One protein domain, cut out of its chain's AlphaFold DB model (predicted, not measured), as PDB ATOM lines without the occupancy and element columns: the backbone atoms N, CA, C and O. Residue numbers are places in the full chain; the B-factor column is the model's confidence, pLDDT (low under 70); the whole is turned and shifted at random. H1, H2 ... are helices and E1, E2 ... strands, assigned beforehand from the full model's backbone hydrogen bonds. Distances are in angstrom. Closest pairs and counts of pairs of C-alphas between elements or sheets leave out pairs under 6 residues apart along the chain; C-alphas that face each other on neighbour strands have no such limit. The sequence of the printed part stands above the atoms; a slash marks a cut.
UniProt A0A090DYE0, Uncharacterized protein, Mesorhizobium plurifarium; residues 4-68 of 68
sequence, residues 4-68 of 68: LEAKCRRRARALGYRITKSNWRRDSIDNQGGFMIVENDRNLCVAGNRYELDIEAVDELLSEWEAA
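What this domain is: This is residues 4 to 68 of the 68 residues of an uncharacterized protein of Mesorhizobium plurifarium (UniProt A0A090DYE0). Two helices, H1 and H2, lie side by side on one face of a small three-stranded sheet, H2 over its inner strand E2 and H1 beside the strands, next to the edge strand E1. The long loop of residues 22 to 34 reaches away from this body at one end. The printed part has 65 residues, in the order H1, E1, E2, E3, H2; the sheet, E1 - E2 - E3, is antiparallel and the class is mixed, helices and strands. It is compact, with a radius of gyration of the C-alphas of 11.6 A and spans of 37 by 25 by 17 A.

How they stand to each other: H1, residues 4 to 14, comes closest to E1, residues 17 to 21, at the C-alphas of Ala 12 and Arg 18, 5.6 A apart. E1 forms a hairpin with E2, residues 35 to 39, with N 18 and O 38 within hydrogen-bond range at 2.8 A. E2 and E3, residues 44 to 47, form a second hairpin, with N 37 and O 47 at 2.9 A. The three strands make a meander, each the antiparallel neighbour of the one before. H2, residues 55 to 66, is on the same face of the sheet as H1, the two helices and the sheet making two layers. H2 lies over E2 at a height over the sheet of 9.7 A, along the strands, at 10 degrees to E2 on the local plane. H1, at a height of 5.1 A, is over none of them. H1 and H2 touch, closest at the C-alphas of Cys 8 and Asp 59, 5.9 A, and run the same way at a shallow tilt of 30 degrees. In both helices every O i to N i+4 pair is within hydrogen-bond range.

Where its parts are: H1 begins at C-alpha 4, (44.806, -45.730, -40.367), and is 15.5 A long. E1 measures 13.4 A, E2 13.6 A and E3 9.1 A. H2, 16.5 A, ends at C-alpha 66, (56.350, -41.196, -29.924).

The domain as a whole: The C-alphas of Asp 27 and Ala 67 are the two farthest apart, 37.8 A. The link from E1 to E2 is long, and its residues 25 to 28 have pLDDT under 70. The printed part has no cut.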
ATOM      1  N   LEU A   4      43.875 -46.758 -40.823       95.44
ATOM      2  CA  LEU A   4      44.806 -45.730 -40.367       95.44
ATOM      3  C   LEU A   4      44.192 -44.859 -39.263       95.44
ATOM      4  O   LEU A   4      44.832 -44.626 -38.241       95.44
ATOM      5  N   GLU A   5      42.922 -44.467 -39.397       95.50
ATOM      6  CA  GLU A   5      42.228 -43.695 -38.361       95.50
ATOM      7  C   GLU A   5      42.130 -44.473 -37.041       95.50
ATOM      8  O   GLU A   5      42.408 -43.931 -35.970       95.50
ATOM      9  N   ALA A   6      41.802 -45.766 -37.103       96.44
ATOM     10  CA  ALA A   6      41.770 -46.625 -35.920       96.44
ATOM     11  C   ALA A   6      43.153 -46.756 -35.251       96.44
ATOM     12  O   ALA A   6      43.252 -46.702 -34.022       96.44
ATOM     13  N   LYS A   7      44.226 -46.893 -36.047       96.94
ATOM     14  CA  LYS A   7      45.618 -46.901 -35.561       96.94
ATOM     15  C   LYS A   7      45.954 -45.587 -34.851       96.94
ATOM     16  O   LYS A   7      46.386 -45.631 -33.699       96.94
ATOM     17  N   CYS A   8      45.704 -44.447 -35.490       97.38
ATOM     18  CA  CYS A   8      46.002 -43.126 -34.935       97.38
ATOM     19  C   CYS A   8      45.253 -42.880 -33.622       97.38
ATOM     20  O   CYS A   8      45.848 -42.437 -32.648       97.38
ATOM     21  N   ARG A   9      43.966 -43.246 -33.536       96.81
ATOM     22  CA  ARG A   9      43.174 -43.100 -32.298       96.81
ATOM     23  C   ARG A   9      43.761 -43.881 -31.126       96.81
ATOM     24  O   ARG A   9      43.750 -43.388 -30.001       96.81
ATOM     25  N   ARG A  10      44.274 -45.086 -31.381       96.44
ATOM     26  CA  ARG A  10      44.929 -45.907 -30.357       96.44
ATOM     27  C   ARG A  10      46.257 -45.292 -29.904       96.44
ATOM     28  O   ARG A  10      46.483 -45.223 -28.702       96.44
ATOM     29  N   ARG A  11      47.084 -44.828 -30.847       97.31
ATOM     30  CA  ARG A  11      48.370 -44.157 -30.571       97.31
ATOM     31  C   ARG A  11      48.176 -42.866 -29.782       97.31
ATOM     32  O   ARG A  11      48.716 -42.727 -28.695       97.31
ATOM     33  N   ALA A  12      47.286 -41.992 -30.255       96.69
ATOM     34  CA  ALA A  12      46.920 -40.762 -29.560       96.69
ATOM     35  C   ALA A  12      46.483 -41.039 -28.115       96.69
ATOM     36  O   ALA A  12      46.974 -40.391 -27.199       96.69
ATOM     37  N   ARG A  13      45.632 -42.053 -27.890       96.25
ATOM     38  CA  ARG A  13      45.202 -42.431 -26.535       96.25
ATOM     39  C   ARG A  13      46.361 -42.885 -25.648       96.25
ATOM     40  O   ARG A  13      46.355 -42.555 -24.467       96.25
ATOM     41  N   ALA A  14      47.316 -43.640 -26.190       95.94
ATOM     42  CA  ALA A  14      48.495 -44.083 -25.446       95.94
ATOM     43  C   ALA A  14      49.381 -42.903 -25.008       95.94
ATOM     44  O   ALA A  14      49.961 -42.950 -23.930       95.94
ATOM     45  N   LEU A  15      49.410 -41.835 -25.806       95.38
ATOM     46  CA  LEU A  15      50.145 -40.596 -25.542       95.38
ATOM     47  C   LEU A  15      49.369 -39.559 -24.703       95.38
ATOM     48  O   LEU A  15      49.867 -38.462 -24.481       95.38
ATOM     49  N   GLY A  16      48.141 -39.854 -24.263       96.19
ATOM     50  CA  GLY A  16      47.325 -38.891 -23.504       96.19
ATOM     51  C   GLY A  16      46.553 -37.876 -24.360       96.19
ATOM     52  O   GLY A  16      45.976 -36.927 -23.829       96.19
ATOM     53  N   TYR A  17      46.447 -38.104 -25.668       97.12
ATOM     54  CA  TYR A  17      45.678 -37.279 -26.603       97.12
ATOM     55  C   TYR A  17      44.384 -37.961 -27.067       97.12
ATOM     56  O   TYR A  17      44.160 -39.166 -26.904       97.12
ATOM     57  N   ARG A  18      43.512 -37.184 -27.709       96.50
ATOM     58  CA  ARG A  18      42.368 -37.668 -28.486       96.50
ATOM     59  C   ARG A  18      42.311 -36.978 -29.841       96.50
ATOM     60  O   ARG A  18      42.576 -35.787 -29.959       96.50
ATOM     61  N   ILE A  19      41.897 -37.728 -30.856       96.31
ATOM     62  CA  ILE A  19      41.657 -37.197 -32.200       96.31
ATOM     63  C   ILE A  19      40.165 -36.919 -32.354       96.31
ATOM     64  O   ILE A  19      39.329 -37.805 -32.142       96.31
ATOM     65  N   THR A  20      39.822 -35.712 -32.776       94.38
ATOM     66  CA  THR A  20      38.452 -35.323 -33.116       94.38
ATOM     67  C   THR A  20      38.364 -35.041 -34.608       94.38
ATOM     68  O   THR A  20      39.302 -34.521 -35.200       94.38
ATOM     69  N   LYS A  21      37.253 -35.438 -35.232       92.06
ATOM     70  CA  LYS A  21      37.000 -35.216 -36.656       92.06
ATOM     71  C   LYS A  21      35.753 -34.362 -36.800       92.06
ATOM     72  O   LYS A  21      34.726 -34.701 -36.213       92.06
ATOM     73  N   SER A  22      35.832 -33.309 -37.598       90.12
ATOM     74  CA  SER A  22      34.656 -32.579 -38.055       90.12
ATOM     75  C   SER A  22      34.259 -33.117 -39.425       90.12
ATOM     76  O   SER A  22      35.103 -33.273 -40.296       90.12
ATOM     77  N   ASN A  23      32.975 -33.405 -39.637       78.94
ATOM     78  CA  ASN A  23      32.441 -33.653 -40.983       78.94
ATOM     79  C   ASN A  23      31.767 -32.394 -41.559       78.94
ATOM     80  O   ASN A  23      31.187 -32.441 -42.644       78.94
ATOM     81  N   TRP A  24      31.806 -31.278 -40.828       71.44
ATOM     82  CA  TRP A  24      31.137 -30.043 -41.208       71.44
ATOM     83  C   TRP A  24      32.099 -29.171 -42.017       71.44
ATOM     84  O   TRP A  24      33.113 -28.725 -41.495       71.44
ATOM     85  N   ARG A  25      31.780 -28.958 -43.300       61.50
ATOM     86  CA  ARG A  25      32.552 -28.114 -44.237       61.50
ATOM     87  C   ARG A  25      31.759 -26.945 -44.829       61.50
ATOM     88  O   ARG A  25      32.289 -26.198 -45.638       61.50
ATOM     89  N   ARG A  26      30.460 -26.842 -44.516       60.12
ATOM     90  CA  ARG A  26      29.508 -26.044 -45.307       60.12
ATOM     91  C   ARG A  26      29.208 -24.656 -44.738       60.12
ATOM     92  O   ARG A  26      29.061 -23.734 -45.527       60.12
ATOM     93  N   ASP A  27      29.172 -24.499 -43.414       65.88
ATOM     94  CA  ASP A  27      28.632 -23.279 -42.782       65.88
ATOM     95  C   ASP A  27      29.619 -22.587 -41.826       65.88
ATOM     96  O   ASP A  27      29.226 -21.761 -41.007       65.88
ATOM     97  N   SER A  28      30.912 -22.916 -41.911       67.44
ATOM     98  CA  SER A  28      31.952 -22.318 -41.066       67.44
ATOM     99  C   SER A  28      33.239 -22.112 -41.857       67.44
ATOM    100  O   SER A  28      33.873 -23.079 -42.269       67.44
ATOM    101  N   ILE A  29      33.648 -20.851 -42.020       73.94
ATOM    102  CA  ILE A  29      34.914 -20.462 -42.670       73.94
ATOM    103  C   ILE A  29      36.118 -21.048 -41.912       73.94
ATOM    104  O   ILE A  29      37.112 -21.441 -42.517       73.94
ATOM    105  N   ASP A  30      35.999 -21.171 -40.590       77.62
ATOM    106  CA  ASP A  30      37.071 -21.633 -39.708       77.62
ATOM    107  C   ASP A  30      37.036 -23.148 -39.425       77.62
ATOM    108  O   ASP A  30      37.727 -23.615 -38.525       77.62
ATOM    109  N   ASN A  31      36.243 -23.938 -40.165       82.88
ATOM    110  CA  ASN A  31      36.193 -25.400 -40.007       82.88
ATOM    111  C   ASN A  31      36.389 -26.103 -41.355       82.88
ATOM    112  O   ASN A  31      35.496 -26.122 -42.201       82.88
ATOM    113  N   GLN A  32      37.557 -26.714 -41.543       84.00
ATOM    114  CA  GLN A  32      37.947 -27.384 -42.786       84.00
ATOM    115  C   GLN A  32      37.453 -28.846 -42.862       84.00
ATOM    116  O   GLN A  32      37.611 -29.527 -43.882       84.00
ATOM    117  N   GLY A  33      36.778 -29.340 -41.817       86.06
ATOM    118  CA  GLY A  33      36.134 -30.656 -41.814       86.06
ATOM    119  C   GLY A  33      37.103 -31.837 -41.935       86.06
ATOM    120  O   GLY A  33      36.805 -32.831 -42.601       86.06
ATOM    121  N   GLY A  34      38.295 -31.696 -41.374       92.88
ATOM    122  CA  GLY A  34      39.300 -32.732 -41.185       92.88
ATOM    123  C   GLY A  34      39.425 -33.107 -39.708       92.88
ATOM    124  O   GLY A  34      38.424 -33.309 -39.011       92.88
ATOM    125  N   PHE A  35      40.659 -33.224 -39.235       95.06
ATOM    126  CA  PHE A  35      41.015 -33.714 -37.913       95.06
ATOM    127  C   PHE A  35      41.674 -32.633 -37.052       95.06
ATOM    128  O   PHE A  35      42.287 -31.688 -37.542       95.06
ATOM    129  N   MET A  36      41.544 -32.816 -35.743       96.25
ATOM    130  CA  MET A  36      42.181 -32.029 -34.695       96.25
ATOM    131  C   MET A  36      42.672 -32.981 -33.605       96.25
ATOM    132  O   MET A  36      41.982 -33.955 -33.276       96.25
ATOM    133  N   ILE A  37      43.827 -32.687 -33.015       97.19
ATOM    134  CA  ILE A  37      44.384 -33.426 -31.884       97.19
ATOM    135  C   ILE A  37      44.243 -32.577 -30.619       97.19
ATOM    136  O   ILE A  37      44.590 -31.398 -30.599       97.19
ATOM    137  N   VAL A  38      43.716 -33.187 -29.560       97.44
ATOM    138  CA  VAL A  38      43.426 -32.534 -28.280       97.44
ATOM    139  C   VAL A  38      44.127 -33.289 -27.155       97.44
ATOM    140  O   VAL A  38      43.997 -34.509 -27.066       97.44
ATOM    141  N   GLU A  39      44.843 -32.578 -26.289       95.81
ATOM    142  CA  GLU A  39      45.383 -33.098 -25.027       95.81
ATOM    143  C   GLU A  39      44.241 -33.357 -24.044       95.81
ATOM    144  O   GLU A  39      43.406 -32.478 -23.814       95.81
ATOM    145  N   ASN A  40      44.180 -34.557 -23.463       92.88
ATOM    146  CA  ASN A  40      43.059 -34.928 -22.603       92.88
ATOM    147  C   ASN A  40      43.058 -34.165 -21.272       92.88
ATOM    148  O   ASN A  40      41.989 -33.755 -20.826       92.88
ATOM    149  N   ASP A  41      44.228 -33.940 -20.672       92.56
ATOM    150  CA  ASP A  41      44.332 -33.405 -19.308       92.56
ATOM    151  C   ASP A  41      43.877 -31.949 -19.215       92.56
ATOM    152  O   ASP A  41      43.166 -31.560 -18.288       92.56
ATOM    153  N   ARG A  42      44.255 -31.135 -20.203       92.12
ATOM    154  CA  ARG A  42      43.930 -29.701 -20.244       92.12
ATOM    155  C   ARG A  42      42.807 -29.368 -21.216       92.12
ATOM    156  O   ARG A  42      42.382 -28.218 -21.287       92.12
ATOM    157  N   ASN A  43      42.329 -30.362 -21.966       92.94
ATOM    158  CA  ASN A  43      41.375 -30.189 -23.055       92.94
ATOM    159  C   ASN A  43      41.821 -29.106 -24.060       92.94
ATOM    160  O   ASN A  43      41.009 -28.320 -24.551       92.94
ATOM    161  N   LEU A  44      43.124 -29.054 -24.343       94.88
ATOM    162  CA  LEU A  44      43.722 -28.072 -25.242       94.88
ATOM    163  C   LEU A  44      43.910 -28.671 -26.630       94.88
ATOM    164  O   LEU A  44      44.417 -29.784 -26.773       94.88
ATOM    165  N   CYS A  45      43.525 -27.919 -27.659       95.00
ATOM    166  CA  CYS A  45      43.909 -28.244 -29.025       95.00
ATOM    167  C   CYS A  45      45.424 -28.078 -29.162       95.00
ATOM    168  O   CYS A  45      45.939 -26.969 -29.030       95.00
ATOM    169  N   VAL A  46      46.117 -29.174 -29.460       95.81
ATOM    170  CA  VAL A  46      47.566 -29.172 -29.698       95.81
ATOM    171  C   VAL A  46      47.900 -29.043 -31.184       95.81
ATOM    172  O   VAL A  46      48.937 -28.489 -31.526       95.81
ATOM    173  N   ALA A  47      47.009 -29.498 -32.073       95.94
ATOM    174  CA  ALA A  47      47.164 -29.372 -33.522       95.94
ATOM    175  C   ALA A  47      45.807 -29.437 -34.237       95.94
ATOM    176  O   ALA A  47      44.916 -30.169 -33.804       95.94
ATOM    177  N   GLY A  48      45.664 -28.728 -35.361       94.56
ATOM    178  CA  GLY A  48      44.455 -28.776 -36.188       94.56
ATOM    179  C   GLY A  48      43.283 -27.952 -35.647       94.56
ATOM    180  O   GLY A  48      42.152 -28.431 -35.654       94.56
ATOM    181  N   ASN A  49      43.530 -26.739 -35.142       92.56
ATOM    182  CA  ASN A  49      42.526 -25.923 -34.434       92.56
ATOM    183  C   ASN A  49      41.299 -25.552 -35.294       92.56
ATOM    184  O   ASN A  49      40.251 -25.178 -34.774       92.56
ATOM    185  N   ARG A  50      41.415 -25.659 -36.619       92.25
ATOM    186  CA  ARG A  50      40.357 -25.440 -37.612       92.25
ATOM    187  C   ARG A  50      39.942 -26.735 -38.308       92.25
ATOM    188  O   ARG A  50      39.332 -26.685 -39.376       92.25
ATOM    189  N   TYR A  51      40.247 -27.894 -37.724       92.56
ATOM    190  CA  TYR A  51      40.056 -29.204 -38.346       92.56
ATOM    191  C   TYR A  51      40.724 -29.300 -39.727       92.56
ATOM    192  O   TYR A  51      40.150 -29.849 -40.660       92.56
ATOM    193  N   GLU A  52      41.904 -28.718 -39.885       93.25
ATOM    194  CA  GLU A  52      42.649 -28.647 -41.145       93.25
ATOM    195  C   GLU A  52      43.526 -29.872 -41.417       93.25
ATOM    196  O   GLU A  52      44.014 -30.029 -42.531       93.25
ATOM    197  N   LEU A  53      43.714 -30.756 -40.431       95.56
ATOM    198  CA  LEU A  53      44.538 -31.950 -40.615       95.56
ATOM    199  C   LEU A  53      43.782 -33.017 -41.414       95.56
ATOM    200  O   LEU A  53      42.595 -33.263 -41.181       95.56
ATOM    201  N   ASP A  54      44.477 -33.709 -42.309       95.19
ATOM    202  CA  ASP A  54      44.052 -35.018 -42.801       95.19
ATOM    203  C   ASP A  54      44.560 -36.134 -41.869       95.19
ATOM    204  O   ASP A  54      45.095 -35.868 -40.789       95.19
ATOM    205  N   ILE A  55      44.289 -37.400 -42.204       96.12
ATOM    206  CA  ILE A  55      44.655 -38.499 -41.303       96.12
ATOM    207  C   ILE A  55      46.144 -38.855 -41.408       96.12
ATOM    208  O   ILE A  55      46.726 -39.355 -40.449       96.12
ATOM    209  N   GLU A  56      46.757 -38.574 -42.551       96.94
ATOM    210  CA  GLU A  56      48.169 -38.766 -42.843       96.94
ATOM    211  C   GLU A  56      49.030 -37.813 -42.004       96.94
ATOM    212  O   GLU A  56      49.922 -38.277 -41.294       96.94
ATOM    213  N   ALA A  57      48.687 -36.521 -41.967       97.44
ATOM    214  CA  ALA A  57      49.338 -35.530 -41.111       97.44
ATOM    215  C   ALA A  57      49.205 -35.880 -39.619       97.44
ATOM    216  O   ALA A  57      50.122 -35.666 -38.828       97.44
ATOM    217  N   VAL A  58      48.072 -36.464 -39.213       97.25
ATOM    218  CA  VAL A  58      47.907 -36.968 -37.843       97.25
ATOM    219  C   VAL A  58      48.845 -38.149 -37.561       97.25
ATOM    220  O   VAL A  58      49.421 -38.204 -36.476       97.25
ATOM    221  N   ASP A  59      49.011 -39.100 -38.488       97.94
ATOM    222  CA  ASP A  59      49.925 -40.243 -38.297       97.94
ATOM    223  C   ASP A  59      51.391 -39.791 -38.207       97.94
ATOM    224  O   ASP A  59      52.149 -40.365 -37.419       97.94
ATOM    225  N   GLU A  60      51.769 -38.757 -38.963       97.75
ATOM    226  CA  GLU A  60      53.097 -38.133 -38.928       97.75
ATOM    227  C   GLU A  60      53.367 -37.475 -37.569       97.75
ATOM    228  O   GLU A  60      54.290 -37.899 -36.870       97.75
ATOM    229  N   LEU A  61      52.492 -36.565 -37.120       97.38
ATOM    230  CA  LEU A  61      52.625 -35.883 -35.823       97.38
ATOM    231  C   LEU A  61      52.720 -36.866 -34.648       97.38
ATOM    232  O   LEU A  61      53.554 -36.713 -33.759       97.38
ATOM    233  N   LEU A  62      51.890 -37.914 -34.645       97.19
ATOM    234  CA  LEU A  62      51.948 -38.935 -33.597       97.19
ATOM    235  C   LEU A  62      53.263 -39.726 -33.627       97.19
ATOM    236  O   LEU A  62      53.701 -40.199 -32.584       97.19
ATOM    237  N   SER A  63      53.888 -39.888 -34.796       97.25
ATOM    238  CA  SER A  63      55.185 -40.569 -34.917       97.25
ATOM    239  C   SER A  63      56.322 -39.722 -34.377       97.25
ATOM    240  O   SER A  63      57.197 -40.255 -33.701       97.25
ATOM    241  N   GLU A  64      56.281 -38.413 -34.615       96.94
ATOM    242  CA  GLU A  64      57.234 -37.478 -34.022       96.94
ATOM    243  C   GLU A  64      57.130 -37.472 -32.493       96.94
ATOM    244  O   GLU A  64      58.148 -37.530 -31.808       96.94
ATOM    245  N   TRP A  65      55.912 -37.468 -31.944       95.69
ATOM    246  CA  TRP A  65      55.703 -37.442 -30.492       95.69
ATOM    247  C   TRP A  65      56.019 -38.763 -29.791       95.69
ATOM    248  O   TRP A  65      56.369 -38.744 -28.621       95.69
ATOM    249  N   GLU A  66      55.895 -39.907 -30.469       93.12
ATOM    250  CA  GLU A  66      56.350 -41.196 -29.924       93.12
ATOM    251  C   GLU A  66      57.881 -41.300 -29.864       93.12
ATOM    252  O   GLU A  66      58.406 -42.103 -29.095       93.12
ATOM    253  N   ALA A  67      58.590 -40.532 -30.697       91.19
ATOM    254  CA  ALA A  67      60.048 -40.524 -30.760       91.19
ATOM    255  C   ALA A  67      60.705 -39.505 -29.808       91.19
ATOM    256  O   ALA A  67      61.930 -39.536 -29.661       91.19
ATOM    257  N   ALA A  68      59.914 -38.611 -29.206       82.81
ATOM    258  CA  ALA A  68      60.344 -37.574 -28.266       82.81
ATOM    259  C   ALA A  68      60.288 -38.060 -26.809       82.81
ATOM    260  O   ALA A  68      61.223 -37.713 -26.052       82.81
TER     261      ALA A  68